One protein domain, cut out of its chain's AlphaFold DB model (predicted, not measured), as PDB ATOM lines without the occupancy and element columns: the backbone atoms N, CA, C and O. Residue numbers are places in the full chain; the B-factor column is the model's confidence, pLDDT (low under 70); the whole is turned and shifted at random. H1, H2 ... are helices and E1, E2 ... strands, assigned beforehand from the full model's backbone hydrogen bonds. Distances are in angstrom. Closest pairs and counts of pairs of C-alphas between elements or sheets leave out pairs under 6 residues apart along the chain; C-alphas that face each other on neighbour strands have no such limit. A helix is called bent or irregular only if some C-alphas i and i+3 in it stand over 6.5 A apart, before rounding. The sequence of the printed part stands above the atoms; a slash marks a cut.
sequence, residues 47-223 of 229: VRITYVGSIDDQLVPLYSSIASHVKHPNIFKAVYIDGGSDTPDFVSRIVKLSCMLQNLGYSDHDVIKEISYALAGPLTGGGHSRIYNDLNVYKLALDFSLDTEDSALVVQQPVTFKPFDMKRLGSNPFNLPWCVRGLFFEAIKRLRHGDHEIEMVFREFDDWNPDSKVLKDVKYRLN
ATOM      1  N   VAL A  47     181.421 260.710 299.924       94.81
ATOM      2  CA  VAL A  47     180.205 259.971 300.269       94.81
ATOM      3  C   VAL A  47     180.304 258.554 299.715       94.81
ATOM      4  O   VAL A  47     180.651 258.345 298.548       94.81
ATOM      5  N   ARG A  48     179.969 257.587 300.568       95.62
ATOM      6  CA  ARG A  48     179.864 256.167 300.241       95.62
ATOM      7  C   ARG A  48     178.434 255.848 299.833       95.62
ATOM      8  O   ARG A  48     177.486 256.293 300.476       95.62
ATOM      9  N   ILE A  49     178.282 255.125 298.732       97.19
ATOM     10  CA  ILE A  49     176.984 254.805 298.145       97.19
ATOM     11  C   ILE A  49     176.853 253.291 298.061       97.19
ATOM     12  O   ILE A  49     177.661 252.632 297.409       97.19
ATOM     13  N   THR A  50     175.801 252.754 298.665       98.00
ATOM     14  CA  THR A  50     175.454 251.335 298.569       98.00
ATOM     15  C   THR A  50     174.220 251.186 297.692       98.00
ATOM     16  O   THR A  50     173.149 251.675 298.042       98.00
ATOM     17  N   TYR A  51     174.360 250.510 296.554       97.75
ATOM     18  CA  TYR A  51     173.226 250.112 295.725       97.75
ATOM     19  C   TYR A  51     172.833 248.672 296.035       97.75
ATOM     20  O   TYR A  51     173.668 247.770 295.947       97.75
ATOM     21  N   VAL A  52     171.555 248.456 296.343       97.31
ATOM     22  CA  VAL A  52     170.984 247.120 296.530       97.31
ATOM     23  C   VAL A  52     169.747 246.987 295.650       97.31
ATOM     24  O   VAL A  52     168.827 247.794 295.754       97.31
ATOM     25  N   GLY A  53     169.740 245.995 294.760       94.62
ATOM     26  CA  GLY A  53     168.607 245.699 293.877       94.62
ATOM     27  C   GLY A  53     167.978 244.350 294.209       94.62
ATOM     28  O   GLY A  53     168.705 243.432 294.571       94.62
ATOM     29  N   SER A  54     166.655 244.206 294.074       93.81
ATOM     30  CA  SER A  54     166.019 242.877 294.123       93.81
ATOM     31  C   SER A  54     166.389 242.100 292.866       93.81
ATOM     32  O   SER A  54     166.372 242.667 291.770       93.81
ATOM     33  N   ILE A  55     166.727 240.820 293.007       92.44
ATOM     34  CA  ILE A  55     167.116 239.993 291.859       92.44
ATOM     35  C   ILE A  55     165.969 239.820 290.860       92.44
ATOM     36  O   ILE A  55     166.192 239.870 289.656       92.44
ATOM     37  N   ASP A  56     164.754 239.680 291.378       88.62
ATOM     38  CA  ASP A  56     163.513 239.342 290.686       88.62
ATOM     39  C   ASP A  56     162.556 240.540 290.552       88.62
ATOM     40  O   ASP A  56     161.335 240.390 290.463       88.62
ATOM     41  N   ASP A  57     163.107 241.752 290.559       87.88
ATOM     42  CA  ASP A  57     162.336 242.978 290.379       87.88
ATOM     43  C   ASP A  57     161.525 242.938 289.070       87.88
ATOM     44  O   ASP A  57     162.029 242.592 288.001       87.88
ATOM     45  N   GLN A  58     160.243 243.279 289.164       83.31
ATOM     46  CA  GLN A  58     159.291 243.180 288.055       83.31
ATOM     47  C   GLN A  58     159.374 244.369 287.094       83.31
ATOM     48  O   GLN A  58     158.934 244.267 285.949       83.31
ATOM     49  N   LEU A  59     159.885 245.511 287.561       82.00
ATOM     50  CA  LEU A  59     159.838 246.784 286.840       82.00
ATOM     51  C   LEU A  59     161.231 247.320 286.526       82.00
ATOM     52  O   LEU A  59     161.453 247.860 285.439       82.00
ATOM     53  N   VAL A  60     162.167 247.186 287.465       87.31
ATOM     54  CA  VAL A  60     163.511 247.752 287.352       87.31
ATOM     55  C   VAL A  60     164.517 246.634 287.085       87.31
ATOM     56  O   VAL A  60     164.809 245.849 287.982       87.31
ATOM     57  N   PRO A  61     165.126 246.567 285.887       90.25
ATOM     58  CA  PRO A  61     166.148 245.569 285.602       90.25
ATOM     59  C   PRO A  61     167.311 245.648 286.595       90.25
ATOM     60  O   PRO A  61     167.762 246.747 286.937       90.25
ATOM     61  N   LEU A  62     167.858 244.491 286.977       93.50
ATOM     62  CA  LEU A  62     168.920 244.398 287.981       93.50
ATOM     63  C   LEU A  62     170.127 245.292 287.657       93.50
ATOM     64  O   LEU A  62     170.641 245.997 288.521       93.50
ATOM     65  N   TYR A  63     170.556 245.338 286.391       93.81
ATOM     66  CA  TYR A  63     171.655 246.209 285.960       93.81
ATOM     67  C   TYR A  63     171.426 247.695 286.279       93.81
ATOM     68  O   TYR A  63     172.401 248.448 286.383       93.81
ATOM     69  N   SER A  64     170.166 248.125 286.348       92.56
ATOM     70  CA  SER A  64     169.765 249.507 286.591       92.56
ATOM     71  C   SER A  64     169.684 249.771 288.091       92.56
ATOM     72  O   SER A  64     170.314 250.717 288.562       92.56
ATOM     73  N   SER A  65     169.031 248.881 288.849       92.62
ATOM     74  CA  SER A  65     168.878 249.003 290.307       92.62
ATOM     75  C   SER A  65     170.215 248.993 291.055       92.62
ATOM     76  O   SER A  65     170.367 249.726 292.028       92.62
ATOM     77  N   ILE A  66     171.220 248.256 290.562       96.06
ATOM     78  CA  ILE A  66     172.579 248.271 291.140       96.06
ATOM     79  C   ILE A  66     173.544 249.268 290.477       96.06
ATOM     80  O   ILE A  66     174.755 249.219 290.708       96.06
ATOM     81  N   ALA A  67     173.044 250.131 289.585       95.44
ATOM     82  CA  ALA A  67     173.839 251.085 288.811       95.44
ATOM     83  C   ALA A  67     175.089 250.449 288.156       95.44
ATOM     84  O   ALA A  67     176.213 250.943 288.278       95.44
ATOM     85  N   SER A  68     174.931 249.324 287.446       94.25
ATOM     86  CA  SER A  68     176.032 248.570 286.797       94.25
ATOM     87  C   SER A  68     176.940 249.428 285.892       94.25
ATOM     88  O   SER A  68     178.129 249.143 285.745       94.25
ATOM     89  N   HIS A  69     176.401 250.510 285.325       93.88
ATOM     90  CA  HIS A  69     177.084 251.458 284.444       93.88
ATOM     91  C   HIS A  69     178.009 252.448 285.173       93.88
ATOM     92  O   HIS A  69     178.803 253.118 284.511       93.88
ATOM     93  N   VAL A  70     177.933 252.548 286.504       95.94
ATOM     94  CA  VAL A  70     178.771 253.433 287.329       95.94
ATOM     95  C   VAL A  70     179.775 252.609 288.131       95.94
ATOM     96  O   VAL A  70     179.416 251.583 288.708       95.94
ATOM     97  N   LYS A  71     181.038 253.042 288.190       96.50
ATOM     98  CA  LYS A  71     182.081 252.413 289.013       96.50
ATOM     99  C   LYS A  71     182.919 253.463 289.736       96.50
ATOM    100  O   LYS A  71     183.350 254.438 289.121       96.50
ATOM    101  N   HIS A  72     183.150 253.234 291.022       96.44
ATOM    102  CA  HIS A  72     184.030 254.022 291.881       96.44
ATOM    103  C   HIS A  72     184.290 253.233 293.182       96.44
ATOM    104  O   HIS A  72     183.373 252.528 293.598       96.44
ATOM    105  N   PRO A  73     185.456 253.342 293.851       95.38
ATOM    106  CA  PRO A  73     185.702 252.607 295.100       95.38
ATOM    107  C   PRO A  73     184.720 252.929 296.243       95.38
ATOM    108  O   PRO A  73     184.369 252.044 297.009       95.38
ATOM    109  N   ASN A  74     184.192 254.158 296.309       96.12
ATOM    110  CA  ASN A  74     183.112 254.537 297.246       96.12
ATOM    111  C   ASN A  74     181.715 254.009 296.852       96.12
ATOM    112  O   ASN A  74     180.719 254.460 297.413       96.12
ATOM    113  N   ILE A  75     181.604 253.118 295.864       97.12
ATOM    114  CA  ILE A  75     180.334 252.506 295.465       97.12
ATOM    115  C   ILE A  75     180.389 251.012 295.757       97.12
ATOM    116  O   ILE A  75     181.179 250.291 295.150       97.12
ATOM    117  N   PHE A  76     179.485 250.547 296.613       97.81
ATOM    118  CA  PHE A  76     179.260 249.132 296.869       97.81
ATOM    119  C   PHE A  76     177.963 248.673 296.209       97.81
ATOM    120  O   PHE A  76     176.951 249.374 296.238       97.81
ATOM    121  N   LYS A  77     177.981 247.488 295.601       98.19
ATOM    122  CA  LYS A  77     176.832 246.902 294.909       98.19
ATOM    123  C   LYS A  77     176.483 245.558 295.510       98.19
ATOM    124  O   LYS A  77     177.350 244.693 295.646       98.19
ATOM    125  N   ALA A  78     175.208 245.361 295.794       97.69
ATOM    126  CA  ALA A  78     174.675 244.108 296.290       97.69
ATOM    127  C   ALA A  78     173.320 243.796 295.661       97.69
ATOM    128  O   ALA A  78     172.690 244.638 295.020       97.69
ATOM    129  N   VAL A  79     172.887 242.557 295.851       96.56
ATOM    130  CA  VAL A  79     171.602 242.066 295.369       96.56
ATOM    131  C   VAL A  79     170.862 241.442 296.534       96.56
ATOM    132  O   VAL A  79     171.433 240.660 297.292       96.56
ATOM    133  N   TYR A  80     169.602 241.825 296.675       95.44
ATOM    134  CA  TYR A  80     168.656 241.236 297.599       95.44
ATOM    135  C   TYR A  80     167.952 240.066 296.912       95.44
ATOM    136  O   TYR A  80     167.482 240.188 295.778       95.44
ATOM    137  N   ILE A  81     167.886 238.941 297.611       92.50
ATOM    138  CA  ILE A  81     167.151 237.752 297.192       92.50
ATOM    139  C   ILE A  81     166.172 237.455 298.315       92.50
ATOM    140  O   ILE A  81     166.583 237.208 299.448       92.50
ATOM    141  N   ASP A  82     164.882 237.516 298.007       88.81
ATOM    142  CA  ASP A  82     163.844 237.170 298.969       88.81
ATOM    143  C   ASP A  82     163.920 235.671 299.286       88.81
ATOM    144  O   ASP A  82     163.927 234.843 298.375       88.81
ATOM    145  N   GLY A  83     163.938 235.314 300.573       85.19
ATOM    146  CA  GLY A  83     163.944 233.917 301.014       85.19
ATOM    147  C   GLY A  83     162.685 233.138 300.619       85.19
ATOM    148  O   GLY A  83     162.695 231.913 300.652       85.19
ATOM    149  N   GLY A  84     161.605 233.832 300.242       83.69
ATOM    150  CA  GLY A  84     160.413 233.227 299.643       83.69
ATOM    151  C   GLY A  84     160.423 233.155 298.110       83.69
ATOM    152  O   GLY A  84     159.408 232.760 297.544       83.69
ATOM    153  N   SER A  85     161.499 233.585 297.439       84.19
ATOM    154  CA  SER A  85     161.623 233.503 295.977       84.19
ATOM    155  C   SER A  85     162.202 232.158 295.536       84.19
ATOM    156  O   SER A  85     163.117 231.636 296.168       84.19
ATOM    157  N   ASP A  86     161.750 231.649 294.389       83.94
ATOM    158  CA  ASP A  86     162.315 230.456 293.737       83.94
ATOM    159  C   ASP A  86     163.550 230.804 292.884       83.94
ATOM    160  O   ASP A  86     163.727 230.324 291.760       83.94
ATOM    161  N   THR A  87     164.399 231.705 293.385       88.75
ATOM    162  CA  THR A  87     165.610 232.123 292.675       88.75
ATOM    163  C   THR A  87     166.586 230.943 292.589       88.75
ATOM    164  O   THR A  87     167.030 230.458 293.629       88.75
ATOM    165  N   PRO A  88     166.988 230.489 291.386       90.81
ATOM    166  CA  PRO A  88     167.887 229.345 291.258       90.81
ATOM    167  C   PRO A  88     169.268 229.613 291.866       90.81
ATOM    168  O   PRO A  88     169.861 230.661 291.598       90.81
ATOM    169  N   ASP A  89     169.838 228.635 292.572       93.25
ATOM    170  CA  ASP A  89     171.171 228.748 293.189       93.25
ATOM    171  C   ASP A  89     172.255 229.157 292.184       93.25
ATOM    172  O   ASP A  89     173.048 230.061 292.447       93.25
ATOM    173  N   PHE A  90     172.208 228.578 290.980       93.12
ATOM    174  CA  PHE A  90     173.083 228.938 289.863       93.12
ATOM    175  C   PHE A  90     173.059 230.446 289.556       93.12
ATOM    176  O   PHE A  90     174.102 231.083 289.384       93.12
ATOM    177  N   VAL A  91     171.856 231.025 289.491       92.81
ATOM    178  CA  VAL A  91     171.651 232.448 289.197       92.81
ATOM    179  C   VAL A  91     172.171 233.294 290.355       92.81
ATOM    180  O   VAL A  91     172.954 234.222 290.131       92.81
ATOM    181  N   SER A  92     171.806 232.931 291.587       94.75
ATOM    182  CA  SER A  92     172.287 233.570 292.815       94.75
ATOM    183  C   SER A  92     173.814 233.609 292.864       94.75
ATOM    184  O   SER A  92     174.408 234.650 293.157       94.75
ATOM    185  N   ARG A  93     174.479 232.501 292.513       96.62
ATOM    186  CA  ARG A  93     175.939 232.395 292.539       96.62
ATOM    187  C   ARG A  93     176.607 233.227 291.455       96.62
ATOM    188  O   ARG A  93     177.572 233.927 291.761       96.62
ATOM    189  N   ILE A  94     176.103 233.212 290.220       95.94
ATOM    190  CA  ILE A  94     176.647 234.063 289.153       95.94
ATOM    191  C   ILE A  94     176.527 235.544 289.525       95.94
ATOM    192  O   ILE A  94     177.511 236.280 289.424       95.94
ATOM    193  N   VAL A  95     175.361 235.973 290.015       96.94
ATOM    194  CA  VAL A  95     175.132 237.361 290.434       96.94
ATOM    195  C   VAL A  95     176.039 237.742 291.608       96.94
ATOM    196  O   VAL A  95     176.671 238.801 291.567       96.94
ATOM    197  N   LYS A  96     176.198 236.856 292.601       97.19
ATOM    198  CA  LYS A  96     177.149 237.025 293.713       97.19
ATOM    199  C   LYS A  96     178.566 237.282 293.195       97.19
ATOM    200  O   LYS A  96     179.186 238.274 293.577       97.19
ATOM    201  N   LEU A  97     179.072 236.423 292.308       98.12
ATOM    202  CA  LEU A  97     180.421 236.555 291.744       98.12
ATOM    203  C   LEU A  97     180.583 237.855 290.948       98.12
ATOM    204  O   LEU A  97     181.603 238.533 291.079       98.12
ATOM    205  N   SER A  98     179.570 238.241 290.169       98.19
ATOM    206  CA  SER A  98     179.571 239.511 289.444       98.19
ATOM    207  C   SER A  98     179.652 240.720 290.381       98.19
ATOM    208  O   SER A  98     180.457 241.620 290.135       98.19
ATOM    209  N   CYS A  99     178.875 240.748 291.467       97.88
ATOM    210  CA  CYS A  99     178.935 241.822 292.464       97.88
ATOM    211  C   CYS A  99     180.290 241.865 293.178       97.88
ATOM    212  O   CYS A  99     180.881 242.938 293.281       97.88
ATOM    213  N   MET A 100     180.823 240.712 293.597       97.88
ATOM    214  CA  MET A 100     182.147 240.630 294.227       97.88
ATOM    215  C   MET A 100     183.237 241.220 293.325       97.88
ATOM    216  O   MET A 100     184.011 242.066 293.767       97.88
ATOM    217  N   LEU A 101     183.274 240.828 292.048       98.12
ATOM    218  CA  LEU A 101     184.249 241.356 291.092       98.12
ATOM    219  C   LEU A 101     184.060 242.855 290.851       98.12
ATOM    220  O   LEU A 101     185.047 243.589 290.846       98.12
ATOM    221  N   GLN A 102     182.821 243.332 290.697       97.25
ATOM    222  CA  GLN A 102     182.552 244.763 290.526       97.25
ATOM    223  C   GLN A 102     182.996 245.595 291.738       97.25
ATOM    224  O   GLN A 102     183.598 246.648 291.536       97.25
ATOM    225  N   ASN A 103     182.751 245.118 292.963       97.00
ATOM    226  CA  ASN A 103     183.143 245.804 294.200       97.00
ATOM    227  C   ASN A 103     184.666 245.814 294.405       97.00
ATOM    228  O   ASN A 103     185.204 246.747 294.990       97.00
ATOM    229  N   LEU A 104     185.380 244.825 293.858       95.69
ATOM    230  CA  LEU A 104     186.847 244.808 293.793       95.69
ATOM    231  C   LEU A 104     187.418 245.649 292.633       95.69
ATOM    232  O   LEU A 104     188.633 245.706 292.447       95.69
ATOM    233  N   GLY A 105     186.564 246.290 291.828       94.62
ATOM    234  CA  GLY A 105     186.967 247.105 290.678       94.62
ATOM    235  C   GLY A 105     187.224 246.320 289.386       94.62
ATOM    236  O   GLY A 105     187.615 246.909 288.376       94.62
ATOM    237  N   TYR A 106     186.969 245.011 289.373       96.88
ATOM    238  CA  TYR A 106     187.116 244.153 288.198       96.88
ATOM    239  C   TYR A 106     185.860 244.150 287.307       96.88
ATOM    240  O   TYR A 106     184.846 244.822 287.548       96.88
ATOM    241  N   SER A 107     185.968 243.456 286.176       96.00
ATOM    242  CA  SER A 107     184.871 243.275 285.231       96.00
ATOM    243  C   SER A 107     184.091 242.014 285.583       96.00
ATOM    244  O   SER A 107     184.683 240.957 285.761       96.00
ATOM    245  N   ASP A 108     182.766 242.104 285.601       96.81
ATOM    246  CA  ASP A 108     181.875 240.946 285.509       96.81
ATOM    247  C   ASP A 108     181.622 240.543 284.047       96.81
ATOM    248  O   ASP A 108     180.755 239.723 283.773       96.81
ATOM    249  N   HIS A 109     182.337 241.167 283.102       96.25
ATOM    250  CA  HIS A 109     182.190 240.966 281.662       96.25
ATOM    251  C   HIS A 109     180.757 241.172 281.162       96.25
ATOM    252  O   HIS A 109     180.345 240.509 280.223       96.25
ATOM    253  N   ASP A 110     180.020 242.112 281.765       95.38
ATOM    254  CA  ASP A 110     178.631 242.444 281.426       95.38
ATOM    255  C   ASP A 110     177.607 241.336 281.736       95.38
ATOM    256  O   ASP A 110     176.454 241.435 281.311       95.38
ATOM    257  N   VAL A 111     177.974 240.325 282.539       95.75
ATOM    258  CA  VAL A 111     177.053 239.252 282.945       95.75
ATOM    259  C   VAL A 111     175.787 239.803 283.591       95.75
ATOM    260  O   VAL A 111     174.703 239.386 283.191       95.75
ATOM    261  N   ILE A 112     175.878 240.776 284.508       95.75
ATOM    262  CA  ILE A 112     174.675 241.367 285.119       95.75
ATOM    263  C   ILE A 112     173.756 241.968 284.055       95.75
ATOM    264  O   ILE A 112     172.540 241.797 284.121       95.75
ATOM    265  N   LYS A 113     174.312 242.659 283.055       93.44
ATOM    266  CA  LYS A 113     173.520 243.314 282.005       93.44
ATOM    267  C   LYS A 113     172.802 242.290 281.137       93.44
ATOM    268  O   LYS A 113     171.604 242.431 280.905       93.44
ATOM    269  N   GLU A 114     173.526 241.265 280.696       92.69
ATOM    270  CA  GLU A 114     172.987 240.224 279.823       92.69
ATOM    271  C   GLU A 114     172.050 239.265 280.559       92.69
ATOM    272  O   GLU A 114     171.129 238.761 279.938       92.69
ATOM    273  N   ILE A 115     172.207 239.015 281.863       91.69
ATOM    274  CA  ILE A 115     171.282 238.129 282.589       91.69
ATOM    275  C   ILE A 115     170.010 238.854 283.046       91.69
ATOM    276  O   ILE A 115     168.960 238.228 283.136       91.69
ATOM    277  N   SER A 116     170.063 240.175 283.275       91.31
ATOM    278  CA  SER A 116     168.957 240.956 283.860       91.31
ATOM    279  C   SER A 116     167.607 240.783 283.159       91.31
ATOM    280  O   SER A 116     166.582 240.806 283.831       91.31
ATOM    281  N   TYR A 117     167.572 240.613 281.828       84.38
ATOM    282  CA  TYR A 117     166.299 240.446 281.106       84.38
ATOM    283  C   TYR A 117     165.562 239.160 281.501       84.38
ATOM    284  O   TYR A 117     164.344 239.083 281.374       84.38
ATOM    285  N   ALA A 118     166.307 238.147 281.948       85.69
ATOM    286  CA  ALA A 118     165.774 236.846 282.317       85.69
ATOM    287  C   ALA A 118     165.393 236.746 283.795       85.69
ATOM    288  O   ALA A 118     164.806 235.742 284.193       85.69
ATOM    289  N   LEU A 119     165.740 237.759 284.594       86.50
ATOM    290  CA  LEU A 119     165.511 237.760 286.034       86.50
ATOM    291  C   LEU A 119     164.192 238.413 286.439       86.50
ATOM    292  O   LEU A 119     163.771 238.217 287.570       86.50
ATOM    293  N   ALA A 120     163.537 239.161 285.546       82.06
ATOM    294  CA  ALA A 120     162.302 239.865 285.881       82.06
ATOM    295  C   ALA A 120     161.250 238.908 286.468       82.06
ATOM    296  O   ALA A 120     160.861 237.926 285.824       82.06
ATOM    297  N   GLY A 121     160.807 239.196 287.693       75.38
ATOM    298  CA  GLY A 121     159.835 238.377 288.409       75.38
ATOM    299  C   GLY A 121     158.421 238.466 287.821       75.38
ATOM    300  O   GLY A 121     158.128 239.317 286.975       75.38
ATOM    301  N   PRO A 122     157.499 237.596 288.267       69.62
ATOM    302  CA  PRO A 122     156.106 237.629 287.833       69.62
ATOM    303  C   PRO A 122     155.384 238.871 288.372       69.62
ATOM    304  O   PRO A 122     155.586 239.242 289.520       69.62
ATOM    305  N   LEU A 123     154.460 239.457 287.598       62.97
ATOM    306  CA  LEU A 123     153.671 240.648 287.984       62.97
ATOM    307  C   LEU A 123     152.740 240.444 289.202       62.97
ATOM    308  O   LEU A 123     152.058 241.369 289.634       62.97
ATOM    309  N   THR A 124     152.676 239.231 289.754       59.88
ATOM    310  CA  THR A 124     151.803 238.846 290.874       59.88
ATOM    311  C   THR A 124     152.322 239.289 292.250       59.88
ATOM    312  O   THR A 124     151.710 238.951 293.259       59.88
ATOM    313  N   GLY A 125     153.410 240.068 292.305       55.16
ATOM    314  CA  GLY A 125     154.010 240.568 293.553       55.16
ATOM    315  C   GLY A 125     155.031 239.597 294.166       55.16
ATOM    316  O   GLY A 125     154.890 238.385 294.036       55.16
ATOM    317  N   GLY A 126     156.080 240.127 294.809       59.53
ATOM    318  CA  GLY A 126     157.178 239.322 295.368       59.53
ATOM    319  C   GLY A 126     158.332 240.167 295.920       59.53
ATOM    320  O   GLY A 126     158.152 240.874 296.913       59.53
ATOM    321  N   GLY A 127     159.502 240.116 295.271       59.19
ATOM    322  CA  GLY A 127     160.755 240.661 295.808       59.19
ATOM    323  C   GLY A 127     160.887 242.189 295.862       59.19
ATOM    324  O   GLY A 127     161.328 242.713 296.888       59.19
ATOM    325  N   HIS A 128     160.443 242.933 294.832       63.09
ATOM    326  CA  HIS A 128     160.616 244.402 294.773       63.09
ATOM    327  C   HIS A 128     160.041 245.133 295.998       63.09
ATOM    328  O   HIS A 128     160.639 246.074 296.500       63.09
ATOM    329  N   SER A 129     158.901 244.690 296.531       70.06
ATOM    330  CA  SER A 129     158.253 245.359 297.668       70.06
ATOM    331  C   SER A 129     158.816 244.951 299.035       70.06
ATOM    332  O   SER A 129     158.457 245.559 300.042       70.06
ATOM    333  N   ARG A 130     159.671 243.921 299.102       83.81
ATOM    334  CA  ARG A 130     160.179 243.365 300.369       83.81
ATOM    335  C   ARG A 130     161.570 243.864 300.735       83.81
ATOM    336  O   ARG A 130     161.833 244.010 301.924       83.81
ATOM    337  N   ILE A 131     162.404 244.209 299.750       90.31
ATOM    338  CA  ILE A 131     163.763 244.735 299.970       90.31
ATOM    339  C   ILE A 131     163.797 245.914 300.958       90.31
ATOM    340  O   ILE A 131     164.669 245.974 301.818       90.31
ATOM    341  N   TYR A 132     162.814 246.817 300.891       88.88
ATOM    342  CA  TYR A 132     162.723 247.995 301.765       88.88
ATOM    343  C   TYR A 132     162.463 247.655 303.238       88.88
ATOM    344  O   TYR A 132     162.690 248.487 304.110       88.88
ATOM    345  N   ASN A 133     161.967 246.449 303.518       91.06
ATOM    346  CA  ASN A 133     161.630 246.001 304.865       91.06
ATOM    347  C   ASN A 133     162.733 245.131 305.486       91.06
ATOM    348  O   ASN A 133     162.641 244.791 306.666       91.06
ATOM    349  N   ASP A 134     163.770 244.761 304.725       92.81
ATOM    350  CA  ASP A 134     164.860 243.933 305.231       92.81
ATOM    351  C   ASP A 134     165.951 244.796 305.883       92.81
ATOM    352  O   ASP A 134     166.642 245.592 305.244       92.81
ATOM    353  N   LEU A 135     166.136 244.607 307.191       95.56
ATOM    354  CA  LEU A 135     167.117 245.346 307.982       95.56
ATOM    355  C   LEU A 135     168.561 245.144 307.492       95.56
ATOM    356  O   LEU A 135     169.398 246.030 307.670       95.56
ATOM    357  N   ASN A 136     168.876 244.002 306.879       95.69
ATOM    358  CA  ASN A 136     170.220 243.696 306.401       95.69
ATOM    359  C   ASN A 136     170.640 244.598 305.236       95.69
ATOM    360  O   ASN A 136     171.827 244.876 305.097       95.69
ATOM    361  N   VAL A 137     169.690 245.124 304.452       95.69
ATOM    362  CA  VAL A 137     169.968 246.104 303.387       95.69
ATOM    363  C   VAL A 137     170.565 247.383 303.978       95.69
ATOM    364  O   VAL A 137     171.566 247.901 303.482       95.69
ATOM    365  N   TYR A 138     169.992 247.863 305.082       96.62
ATOM    366  CA  TYR A 138     170.468 249.057 305.777       96.62
ATOM    367  C   TYR A 138     171.739 248.793 306.583       96.62
ATOM    368  O   TYR A 138     172.643 249.626 306.571       96.62
ATOM    369  N   LYS A 139     171.845 247.627 307.235       97.75
ATOM    370  CA  LYS A 139     173.083 247.213 307.913       97.75
ATOM    371  C   LYS A 139     174.254 247.161 306.944       97.75
ATOM    372  O   LYS A 139     175.267 247.770 307.229       97.75
ATOM    373  N   LEU A 140     174.079 246.576 305.759       97.50
ATOM    374  CA  LEU A 140     175.119 246.542 304.732       97.50
ATOM    375  C   LEU A 140     175.603 247.946 304.336       97.50
ATOM    376  O   LEU A 140     176.792 248.151 304.098       97.50
ATOM    377  N   ALA A 141     174.694 248.922 304.252       96.81
ATOM    378  CA  ALA A 141     175.069 250.304 303.969       96.81
ATOM    379  C   ALA A 141     175.877 250.934 305.114       96.81
ATOM    380  O   ALA A 141     176.828 251.672 304.848       96.81
ATOM    381  N   LEU A 142     175.526 250.627 306.366       97.06
ATOM    382  CA  LEU A 142     176.277 251.059 307.544       97.06
ATOM    383  C   LEU A 142     177.644 250.377 307.614       97.06
ATOM    384  O   LEU A 142     178.637 251.084 307.728       97.06
ATOM    385  N   ASP A 143     177.706 249.058 307.459       97.19
ATOM    386  CA  ASP A 143     178.942 248.273 307.476       97.19
ATOM    387  C   ASP A 143     179.901 248.784 306.396       97.19
ATOM    388  O   ASP A 143     181.024 249.166 306.694       97.19
ATOM    389  N   PHE A 144     179.440 248.945 305.147       95.94
ATOM    390  CA  PHE A 144     180.277 249.534 304.097       95.94
ATOM    391  C   PHE A 144     180.753 250.949 304.454       95.94
ATOM    392  O   PHE A 144     181.888 251.313 304.150       95.94
ATOM    393  N   SER A 145     179.905 251.751 305.100       94.06
ATOM    394  CA  SER A 145     180.249 253.126 305.464       94.06
ATOM    395  C   SER A 145     181.243 253.227 306.620       94.06
ATOM    396  O   SER A 145     182.058 254.146 306.622       94.06
ATOM    397  N   LEU A 146     181.164 252.312 307.587       94.62
ATOM    398  CA  LEU A 146     181.934 252.334 308.831       94.62
ATOM    399  C   LEU A 146     183.199 251.468 308.767       94.62
ATOM    400  O   LEU A 146     184.205 251.838 309.366       94.62
ATOM    401  N   ASP A 147     183.173 250.367 308.016       93.62
ATOM    402  CA  ASP A 147     184.293 249.424 307.899       93.62
ATOM    403  C   ASP A 147     185.291 249.815 306.799       93.62
ATOM    404  O   ASP A 147     186.328 249.170 306.633       93.62
ATOM    405  N   THR A 148     185.000 250.861 306.018       91.44
ATOM    406  CA  THR A 148     185.928 251.386 305.010       91.44
ATOM    407  C   THR A 148     186.508 252.725 305.442       91.44
ATOM    408  O   THR A 148     185.793 253.622 305.879       91.44
ATOM    409  N   GLU A 149     187.818 252.896 305.284       87.56
ATOM    410  CA  GLU A 149     188.515 254.122 305.679       87.56
ATOM    411  C   GLU A 149     188.403 255.230 304.628       87.56
ATOM    412  O   GLU A 149     188.286 254.984 303.425       87.56
ATOM    413  N   ASP A 150     188.470 256.477 305.094       87.50
ATOM    414  CA  ASP A 150     188.590 257.628 304.208       87.50
ATOM    415  C   ASP A 150     189.931 257.586 303.471       87.50
ATOM    416  O   ASP A 150     190.992 257.418 304.071       87.50
ATOM    417  N   SER A 151     189.898 257.785 302.154       83.81
ATOM    418  CA  SER A 151     191.106 257.788 301.335       83.81
ATOM    419  C   SER A 151     191.120 258.981 300.394       83.81
ATOM    420  O   SER A 151     190.347 259.061 299.439       83.81
ATOM    421  N   ALA A 152     192.065 259.895 300.620       84.50
ATOM    422  CA  ALA A 152     192.283 261.042 299.741       84.50
ATOM    423  C   ALA A 152     192.582 260.611 298.292       84.50
ATOM    424  O   ALA A 152     192.191 261.296 297.351       84.50
ATOM    425  N   LEU A 153     193.227 259.451 298.109       86.38
ATOM    426  CA  LEU A 153     193.481 258.872 296.789       86.38
ATOM    427  C   LEU A 153     192.189 258.422 296.107       86.38
ATOM    428  O   LEU A 153     192.044 258.608 294.903       86.38
ATOM    429  N   VAL A 154     191.250 257.850 296.864       85.31
ATOM    430  CA  VAL A 154     189.945 257.428 296.339       85.31
ATOM    431  C   VAL A 154     189.110 258.638 295.935       85.31
ATOM    432  O   VAL A 154     188.562 258.639 294.842       85.31
ATOM    433  N   VAL A 155     189.080 259.700 296.743       85.50
ATOM    434  CA  VAL A 155     188.326 260.934 296.429       85.50
ATOM    435  C   VAL A 155     188.801 261.601 295.130       85.50
ATOM    436  O   VAL A 155     188.014 262.236 294.427       85.50
ATOM    437  N   GLN A 156     190.081 261.449 294.779       89.69
ATOM    438  CA  GLN A 156     190.638 261.961 293.524       89.69
ATOM    439  C   GLN A 156     190.268 261.111 292.300       89.69
ATOM    440  O   GLN A 156     190.398 261.590 291.168       89.69
ATOM    441  N   GLN A 157     189.817 259.867 292.486       92.19
ATOM    442  CA  GLN A 157     189.439 259.018 291.364       92.19
ATOM    443  C   GLN A 157     188.128 259.509 290.739       92.19
ATOM    444  O   GLN A 157     187.134 259.742 291.429       92.19
ATOM    445  N   PRO A 158     188.071 259.662 289.407       93.69
ATOM    446  CA  PRO A 158     186.827 260.016 288.754       93.69
ATOM    447  C   PRO A 158     185.855 258.835 288.791       93.69
ATOM    448  O   PRO A 158     186.229 257.673 288.614       93.69
ATOM    449  N   VAL A 159     184.564 259.144 288.915       96.38
ATOM    450  CA  VAL A 159     183.506 258.161 288.677       96.38
ATOM    451  C   VAL A 159     183.590 257.672 287.231       96.38
ATOM    452  O   VAL A 159     183.388 258.442 286.286       96.38
ATOM    453  N   THR A 160     183.851 256.379 287.059       96.56
ATOM    454  CA  THR A 160     183.856 255.728 285.750       96.56
ATOM    455  C   THR A 160     182.421 255.451 285.321       96.56
ATOM    456  O   THR A 160     181.665 254.798 286.039       96.56
ATOM    457  N   PHE A 161     182.055 255.920 284.130       96.00
ATOM    458  CA  PHE A 161     180.733 255.727 283.540       96.00
ATOM    459  C   PHE A 161     180.861 254.966 282.219       96.00
ATOM    460  O   PHE A 161     181.587 255.396 281.324       96.00
ATOM    461  N   LYS A 162     180.176 253.826 282.108       93.88
ATOM    462  CA  LYS A 162     180.164 252.969 280.917       93.88
ATOM    463  C   LYS A 162     178.722 252.798 280.424       93.88
ATOM    464  O   LYS A 162     178.067 251.836 280.843       93.88
ATOM    465  N   PRO A 163     178.215 253.719 279.582       92.25
ATOM    466  CA  PRO A 163     176.888 253.583 278.998       92.25
ATOM    467  C   PRO A 163     176.854 252.393 278.036       92.25
ATOM    468  O   PRO A 163     177.882 251.944 277.528       92.25
ATOM    469  N   PHE A 164     175.658 251.885 277.779       90.38
ATOM    470  CA  PHE A 164     175.415 250.806 276.829       90.38
ATOM    471  C   PHE A 164     174.042 250.975 276.183       90.38
ATOM    472  O   PHE A 164     173.171 251.668 276.710       90.38
ATOM    473  N   ASP A 165     173.854 250.339 275.032       86.88
ATOM    474  CA  ASP A 165     172.580 250.366 274.323       86.88
ATOM    475  C   ASP A 165     171.645 249.291 274.884       86.88
ATOM    476  O   ASP A 165     171.849 248.095 274.672       86.88
ATOM    477  N   MET A 166     170.603 249.727 275.591       83.69
ATOM    478  CA  MET A 166     169.618 248.830 276.199       83.69
ATOM    479  C   MET A 166     168.857 248.007 275.156       83.69
ATOM    480  O   MET A 166     168.425 246.901 275.461       83.69
ATOM    481  N   LYS A 167     168.760 248.488 273.907       81.56
ATOM    482  CA  LYS A 167     168.106 247.757 272.811       81.56
ATOM    483  C   LYS A 167     168.906 246.537 272.352       81.56
ATOM    484  O   LYS A 167     168.353 245.670 271.682       81.56
ATOM    485  N   ARG A 168     170.203 246.478 272.672       83.69
ATOM    486  CA  ARG A 168     171.084 245.363 272.294       83.69
ATOM    487  C   ARG A 168     171.132 244.256 273.342       83.69
ATOM    488  O   ARG A 168     171.541 243.150 272.994       83.69
ATOM    489  N   LEU A 169     170.710 244.521 274.578       82.12
ATOM    490  CA  LEU A 169     170.726 243.520 275.645       82.12
ATOM    491  C   LEU A 169     169.810 242.342 275.301       82.12
ATOM    492  O   LEU A 169     168.680 242.541 274.861       82.12
ATOM    493  N   GLY A 170     170.312 241.114 275.450       75.19
ATOM    494  CA  GLY A 170     169.558 239.891 275.159       75.19
ATOM    495  C   GLY A 170     169.281 239.614 273.672       75.19
ATOM    496  O   GLY A 170     168.805 238.522 273.350       75.19
ATOM    497  N   SER A 171     169.607 240.548 272.765       82.75
ATOM    498  CA  SER A 171     169.356 240.423 271.318       82.75
ATOM    499  C   SER A 171     170.251 239.384 270.638       82.75
ATOM    500  O   SER A 171     169.809 238.691 269.722       82.75
ATOM    501  N   ASN A 172     171.499 239.245 271.100       87.12
ATOM    502  CA  ASN A 172     172.447 238.261 270.595       87.12
ATOM    503  C   ASN A 172     172.573 237.091 271.590       87.12
ATOM    504  O   ASN A 172     173.093 237.289 272.694       87.12
ATOM    505  N   PRO A 173     172.168 235.861 271.219       85.50
ATOM    506  CA  PRO A 173     172.223 234.708 272.118       85.50
ATOM    507  C   PRO A 173     173.645 234.302 272.528       85.50
ATOM    508  O   PRO A 173     173.802 233.612 273.533       85.50
ATOM    509  N   PHE A 174     174.674 234.746 271.799       88.62
ATOM    510  CA  PHE A 174     176.075 234.426 272.083       88.62
ATOM    511  C   PHE A 174     176.740 235.363 273.099       88.62
ATOM    512  O   PHE A 174     177.816 235.034 273.597       88.62
ATOM    513  N   ASN A 175     176.118 236.498 273.438       91.94
ATOM    514  CA  ASN A 175     176.702 237.444 274.391       91.94
ATOM    515  C   ASN A 175     176.808 236.824 275.785       91.94
ATOM    516  O   ASN A 175     177.898 236.756 276.342       91.94
ATOM    517  N   LEU A 176     175.697 236.318 276.327       92.19
ATOM    518  CA  LEU A 176     175.657 235.815 277.700       92.19
ATOM    519  C   LEU A 176     176.691 234.692 277.962       92.19
ATOM    520  O   LEU A 176     177.433 234.813 278.937       92.19
ATOM    521  N   PRO A 177     176.845 233.658 277.108       93.25
ATOM    522  CA  PRO A 177     177.901 232.655 277.287       93.25
ATOM    523  C   PRO A 177     179.319 233.242 277.265       93.25
ATOM    524  O   PRO A 177     180.171 232.830 278.054       93.25
ATOM    525  N   TRP A 178     179.579 234.227 276.398       93.19
ATOM    526  CA  TRP A 178     180.871 234.912 276.331       93.19
ATOM    527  C   TRP A 178     181.156 235.733 277.595       93.19
ATOM    528  O   TRP A 178     182.250 235.657 278.159       93.19
ATOM    529  N   CYS A 179     180.154 236.472 278.074       95.00
ATOM    530  CA  CYS A 179     180.206 237.219 279.325       95.00
ATOM    531  C   CYS A 179     180.527 236.285 280.502       95.00
ATOM    532  O   CYS A 179     181.459 236.545 281.262       95.00
ATOM    533  N   VAL A 180     179.820 235.154 280.611       95.62
ATOM    534  CA  VAL A 180     180.021 234.167 281.684       95.62
ATOM    535  C   VAL A 180     181.417 233.539 281.627       95.62
ATOM    536  O   VAL A 180     182.064 233.401 282.663       95.62
ATOM    537  N   ARG A 181     181.948 233.249 280.431       94.88
ATOM    538  CA  ARG A 181     183.342 232.796 280.274       94.88
ATOM    539  C   ARG A 181     184.334 233.809 280.861       94.88
ATOM    540  O   ARG A 181     185.257 233.424 281.578       94.88
ATOM    541  N   GLY A 182     184.144 235.095 280.567       96.19
ATOM    542  CA  GLY A 182     184.974 236.171 281.113       96.19
ATOM    543  C   GLY A 182     184.845 236.308 282.632       96.19
ATOM    544  O   GLY A 182     185.851 236.443 283.326       96.19
ATOM    545  N   LEU A 183     183.622 236.191 283.159       97.44
ATOM    546  CA  LEU A 183     183.365 236.175 284.599       97.44
ATOM    547  C   LEU A 183     184.150 235.061 285.296       97.44
ATOM    548  O   LEU A 183     184.777 235.317 286.319       97.44
ATOM    549  N   PHE A 184     184.147 233.847 284.742       96.81
ATOM    550  CA  PHE A 184     184.873 232.716 285.322       96.81
ATOM    551  C   PHE A 184     186.379 232.956 285.337       96.81
ATOM    552  O   PHE A 184     187.022 232.725 286.357       96.81
ATOM    553  N   PHE A 185     186.929 233.486 284.243       96.12
ATOM    554  CA  PHE A 185     188.344 233.838 284.174       96.12
ATOM    555  C   PHE A 185     188.743 234.849 285.261       96.12
ATOM    556  O   PHE A 185     189.730 234.637 285.968       96.12
ATOM    557  N   GLU A 186     187.977 235.931 285.434       97.62
ATOM    558  CA  GLU A 186     188.265 236.914 286.485       97.62
ATOM    559  C   GLU A 186     188.009 236.343 287.886       97.62
ATOM    560  O   GLU A 186     188.809 236.579 288.789       97.62
ATOM    561  N   ALA A 187     186.961 235.544 288.089       97.50
ATOM    562  CA  ALA A 187     186.678 234.928 289.383       97.50
ATOM    563  C   ALA A 187     187.833 234.027 289.842       97.50
ATOM    564  O   ALA A 187     188.334 234.206 290.951       97.50
ATOM    565  N   ILE A 188     188.306 233.132 288.969       96.62
ATOM    566  CA  ILE A 188     189.451 232.243 289.219       96.62
ATOM    567  C   ILE A 188     190.710 233.055 289.542       96.62
ATOM    568  O   ILE A 188     191.426 232.765 290.495       96.62
ATOM    569  N   LYS A 189     190.973 234.114 288.770       97.12
ATOM    570  CA  LYS A 189     192.199 234.905 288.905       97.12
ATOM    571  C   LYS A 189     192.212 235.831 290.123       97.12
ATOM    572  O   LYS A 189     193.291 236.174 290.609       97.12
ATOM    573  N   ARG A 190     191.051 236.336 290.551       97.31
ATOM    574  CA  ARG A 190     190.954 237.462 291.501       97.31
ATOM    575  C   ARG A 190     190.380 237.085 292.857       97.31
ATOM    576  O   ARG A 190     190.669 237.776 293.831       97.31
ATOM    577  N   LEU A 191     189.562 236.038 292.942       96.88
ATOM    578  CA  LEU A 191     188.904 235.639 294.183       96.88
ATOM    579  C   LEU A 191     189.681 234.502 294.853       96.88
ATOM    580  O   LEU A 191     190.087 233.548 294.199       96.88
ATOM    581  N   ARG A 192     189.837 234.569 296.183       93.31
ATOM    582  CA  ARG A 192     190.624 233.602 296.980       93.31
ATOM    583  C   ARG A 192     190.221 232.133 296.754       93.31
ATOM    584  O   ARG A 192     191.070 231.256 296.846       93.31
ATOM    585  N   HIS A 193     188.945 231.880 296.464       94.25
ATOM    586  CA  HIS A 193     188.385 230.547 296.210       94.25
ATOM    587  C   HIS A 193     187.621 230.497 294.880       94.25
ATOM    588  O   HIS A 193     186.589 229.838 294.778       94.25
ATOM    589  N   GLY A 194     188.111 231.230 293.873       95.25
ATOM    590  CA  GLY A 194     187.462 231.341 292.568       95.25
ATOM    591  C   GLY A 194     187.185 229.988 291.913       95.25
ATOM    592  O   GLY A 194     186.053 229.749 291.509       95.25
ATOM    593  N   ASP A 195     188.164 229.079 291.887       95.88
ATOM    594  CA  ASP A 195     188.007 227.743 291.284       95.88
ATOM    595  C   ASP A 195     186.848 226.949 291.905       95.88
ATOM    596  O   ASP A 195     185.971 226.460 291.194       95.88
ATOM    597  N   HIS A 196     186.787 226.900 293.239       96.88
ATOM    598  CA  HIS A 196     185.712 226.221 293.965       96.88
ATOM    599  C   HIS A 196     184.342 226.861 293.700       96.88
ATOM    600  O   HIS A 196     183.340 226.166 293.548       96.88
ATOM    601  N   GLU A 197     184.275 228.193 293.624       96.75
ATOM    602  CA  GLU A 197     183.038 228.885 293.260       96.75
ATOM    603  C   GLU A 197     182.568 228.504 291.851       96.75
ATOM    604  O   GLU A 197     181.378 228.261 291.664       96.75
ATOM    605  N   ILE A 198     183.478 228.383 290.878       95.69
ATOM    606  CA  ILE A 198     183.130 227.970 289.510       95.69
ATOM    607  C   ILE A 198     182.683 226.504 289.460       95.69
ATOM    608  O   ILE A 198     181.708 226.185 288.777       95.69
ATOM    609  N   GLU A 199     183.312 225.611 290.224       95.50
ATOM    610  CA  GLU A 199     182.828 224.232 290.363       95.50
ATOM    611  C   GLU A 199     181.399 224.174 290.910       95.50
ATOM    612  O   GLU A 199     180.585 223.389 290.421       95.50
ATOM    613  N   MET A 200     181.080 225.003 291.907       97.00
ATOM    614  CA  MET A 200     179.724 225.091 292.451       97.00
ATOM    615  C   MET A 200     178.737 225.638 291.420       97.00
ATOM    616  O   MET A 200     177.666 225.058 291.267       97.00
ATOM    617  N   VAL A 201     179.119 226.666 290.647       95.88
ATOM    618  CA  VAL A 201     178.304 227.169 289.525       95.88
ATOM    619  C   VAL A 201     177.973 226.031 288.556       95.88
ATOM    620  O   VAL A 201     176.831 225.902 288.122       95.88
ATOM    621  N   PHE A 202     178.946 225.182 288.215       95.38
ATOM    622  CA  PHE A 202     178.706 224.062 287.309       95.38
ATOM    623  C   PHE A 202     177.773 223.001 287.885       95.38
ATOM    624  O   PHE A 202     176.934 222.503 287.132       95.38
ATOM    625  N   ARG A 203     177.902 222.662 289.171       95.81
ATOM    626  CA  ARG A 203     177.003 221.709 289.842       95.81
ATOM    627  C   ARG A 203     175.570 222.237 289.860       95.81
ATOM    628  O   ARG A 203     174.673 221.596 289.328       95.81
ATOM    629  N   GLU A 204     175.385 223.460 290.345       95.62
ATOM    630  CA  GLU A 204     174.072 224.108 290.421       95.62
ATOM    631  C   GLU A 204     173.427 224.273 289.043       95.62
ATOM    632  O   GLU A 204     172.214 224.150 288.907       95.62
ATOM    633  N   PHE A 205     174.222 224.524 287.999       94.56
ATOM    634  CA  PHE A 205     173.717 224.600 286.630       94.56
ATOM    635  C   PHE A 205     173.169 223.260 286.109       94.56
ATOM    636  O   PHE A 205     172.172 223.250 285.379       94.56
ATOM    637  N   ASP A 206     173.819 222.140 286.446       93.56
ATOM    638  CA  ASP A 206     173.332 220.808 286.056       93.56
ATOM    639  C   ASP A 206     172.010 220.498 286.750       93.56
ATOM    640  O   ASP A 206     171.042 220.132 286.076       93.56
ATOM    641  N   ASP A 207     171.969 220.735 288.061       94.00
ATOM    642  CA  ASP A 207     170.823 220.439 288.921       94.00
ATOM    643  C   ASP A 207     169.628 221.369 288.653       94.00
ATOM    644  O   ASP A 207     168.473 221.006 288.880       94.00
ATOM    645  N   TRP A 208     169.875 222.569 288.123       94.00
ATOM    646  CA  TRP A 208     168.829 223.553 287.874       94.00
ATOM    647  C   TRP A 208     167.886 223.144 286.740       94.00
ATOM    648  O   TRP A 208     168.266 223.152 285.572       94.00
ATOM    649  N   ASN A 209     166.613 222.886 287.032       91.56
ATOM    650  CA  ASN A 209     165.596 222.632 286.013       91.56
ATOM    651  C   ASN A 209     164.634 223.831 285.875       91.56
ATOM    652  O   ASN A 209     163.729 223.966 286.692       91.56
ATOM    653  N   PRO A 210     164.814 224.726 284.885       89.31
ATOM    654  CA  PRO A 210     163.987 225.922 284.759       89.31
ATOM    655  C   PRO A 210     162.567 225.611 284.280       89.31
ATOM    656  O   PRO A 210     162.384 224.871 283.313       89.31
ATOM    657  N   ASP A 211     161.571 226.284 284.857       84.88
ATOM    658  CA  ASP A 211     160.162 226.084 284.495       84.88
ATOM    659  C   ASP A 211     159.674 227.036 283.395       84.88
ATOM    660  O   ASP A 211     158.895 226.646 282.514       84.88
ATOM    661  N   SER A 212     160.186 228.271 283.378       84.69
ATOM    662  CA  SER A 212     159.770 229.297 282.419       84.69
ATOM    663  C   SER A 212     160.481 229.160 281.070       84.69
ATOM    664  O   SER A 212     161.629 228.727 280.975       84.69
ATOM    665  N   LYS A 213     159.810 229.581 279.988       87.94
ATOM    666  CA  LYS A 213     160.398 229.595 278.635       87.94
ATOM    667  C   LYS A 213     161.685 230.427 278.574       87.94
ATOM    668  O   LYS A 213     162.628 230.030 277.899       87.94
ATOM    669  N   VAL A 214     161.712 231.558 279.282       86.25
ATOM    670  CA  VAL A 214     162.862 232.473 279.325       86.25
ATOM    671  C   VAL A 214     164.055 231.805 280.005       86.25
ATOM    672  O   VAL A 214     165.151 231.797 279.456       86.25
ATOM    673  N   LEU A 215     163.840 231.164 281.154       87.25
ATOM    674  CA  LEU A 215     164.911 230.484 281.880       87.25
ATOM    675  C   LEU A 215     165.391 229.211 281.163       87.25
ATOM    676  O   LEU A 215     166.583 228.915 281.177       87.25
ATOM    677  N   LYS A 216     164.498 228.494 280.465       91.44
ATOM    678  CA  LYS A 216     164.868 227.378 279.571       91.44
ATOM    679  C   LYS A 216     165.785 227.834 278.438       91.44
ATOM    680  O   LYS A 216     166.759 227.151 278.137       91.44
ATOM    681  N   ASP A 217     165.504 228.989 277.840       89.06
ATOM    682  CA  ASP A 217     166.360 229.595 276.815       89.06
ATOM    683  C   ASP A 217     167.718 230.030 277.392       89.06
ATOM    684  O   ASP A 217     168.755 229.731 276.804       89.06
ATOM    685  N   VAL A 218     167.747 230.626 278.590       89.75
ATOM    686  CA  VAL A 218     169.006 230.928 279.298       89.75
ATOM    687  C   VAL A 218     169.828 229.663 279.540       89.75
ATOM    688  O   VAL A 218     171.008 229.640 279.185       89.75
ATOM    689  N   LYS A 219     169.220 228.597 280.082       92.06
ATOM    690  CA  LYS A 219     169.903 227.310 280.286       92.06
ATOM    691  C   LYS A 219     170.434 226.765 278.961       92.06
ATOM    692  O   LYS A 219     171.603 226.409 278.874       92.06
ATOM    693  N   TYR A 220     169.627 226.787 277.902       91.19
ATOM    694  CA  TYR A 220     170.054 226.338 276.577       91.19
ATOM    695  C   TYR A 220     171.276 227.108 276.052       91.19
ATOM    696  O   TYR A 220     172.261 226.487 275.651       91.19
ATOM    697  N   ARG A 221     171.252 228.448 276.103       89.62
ATOM    698  CA  ARG A 221     172.377 229.302 275.676       89.62
ATOM    699  C   ARG A 221     173.641 229.006 276.484       89.62
ATOM    700  O   ARG A 221     174.738 228.982 275.932       89.62
ATOM    701  N   LEU A 222     173.484 228.766 277.783       91.19
ATOM    702  CA  LEU A 222     174.579 228.526 278.715       91.19
ATOM    703  C   LEU A 222     175.077 227.078 278.746       91.19
ATOM    704  O   LEU A 222     176.100 226.828 279.367       91.19
ATOM    705  N   ASN A 223     174.465 226.132 278.029       88.00
ATOM    706  CA  ASN A 223     174.946 224.742 277.993       88.00
ATOM    707  C   ASN A 223     176.432 224.623 277.595       88.00
ATOM    708  O   ASN A 223     177.127 223.707 278.031       88.00
TER     709      ASN A 223
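AT A GLANCE: This is residues 47 to 223 of the 229 residues of the protein "Yml020w-like protein" of Brettanomyces bruxellensis AWRI1499 (UniProt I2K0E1). Two parallel strands, E1 and E2, run side by side as a small ribbon, with H4 over one face and the short H1 at E1 on the other; H2 runs back beside E2 and joins the ribbon to a cluster of helices H3, H6, H7 and H8. H5 lies far out beyond the ribbon, and from it residues 156 to 174 run back to H6 as a long stretch with no named element, tied to residues 70 to 71 by a short antiparallel pairing. The printed part has 177 residues, with eight named helices and two named strands in the order E1, H1, E2, H2, H3, H4, H5, H6, H7, H8; by its named elements it is mostly helix. It is compact, with a radius of gyration of the C-alphas of 16.2 A, and spans 49 by 36 by 34 A.

HOW THE PARTS SIT: E1, residues 49 to 54, and E2, residues 75 to 80, are parallel neighbours at 20 degrees; N 51 and O 76 are 2.8 A apart and N 78 and O 51 are 2.9 A apart, within hydrogen-bond range. H1, residues 62 to 65, comes between them in a strand-helix-strand unit, two parallel neighbour strands joined through a helix, with a right-handed crossover. The closest C-alphas of E1 and H1 are those of Gly 53 and Ser 65, 4.9 A apart. H2, residues 89 to 103, comes closest to E2 at the C-alphas of Phe 76 and Asn 103, 5.8 A apart. H3, residues 111 to 118, forms a helical hairpin with H2, whose residues 95 to 98 alone touch it, at a steep tilt of 38 degrees, opposite ways; the closest C-alphas, of Val 95 and Ile 112, are 6.7 A apart. H3 also touches H1, with the C-alphas of Tyr 63 and Lys 113 closest at 5.2 A. H4, residues 135 to 146, touches no helix; it comes closest to E1 at the C-alphas of Thr 50 and Ala 141, 5.5 A apart. H5, residues 152 to 155, touches no helix either. H6, residues 175 to 190, touches H3 at a steep tilt of 42 degrees, opposite ways, with the C-alphas of Val 111 and Cys 179 closest at 5.2 A. H7, residues 194 to 207, touches residues 89 to 94 of H2 alone at a shallow tilt of 27 degrees, opposite ways, with the C-alphas of Phe 90 and Glu 204 closest at 5.0 A. H8, residues 213 to 223, touches H6 only at their ends, with the C-alphas of Pro 177 and Leu 222 closest at 5.5 A. H3 and H6 are the hubs, touching 4 helices each, though H3 and H8 only just touch, with 3 pairs of C-alphas within 8 A. The helix packing is mostly crossed, but only just: 2 of 6 tilts are shallow. Every O i to N i+4 pair is within hydrogen-bond range in H2, H4, H6, H7 and H8; in H3 2 of 4 are, and H1 and H5 are too short for such a pair.

IN THESE COORDINATES: E1 begins at C-alpha 49, (176.984, 254.805, 298.145), and is 16.7 A long; E2 is 16.4 A long. H2 measures 20.9 A, H4 16.4 A, H6 22.3 A, H7 20.2 A and H8 15.3 A. H3, 11.5 A long, is only just irregular: C-alphas 114 and 117 are 6.8 A apart. H6 begins at C-alpha 175, (176.702, 237.444, 274.391), and H8 ends at C-alpha 223, (174.946, 224.742, 277.993).

THE WHOLE: The two C-alphas farthest apart, of Ala 152 and Asp 211, are 49.9 A apart. The printed part has no cut. The links from H3 to H4, 16 residues, and from H5 to H6, 19 residues, are long. The mean pLDDT of the printed part is 91.1, and residues 122 to 128 are under 70.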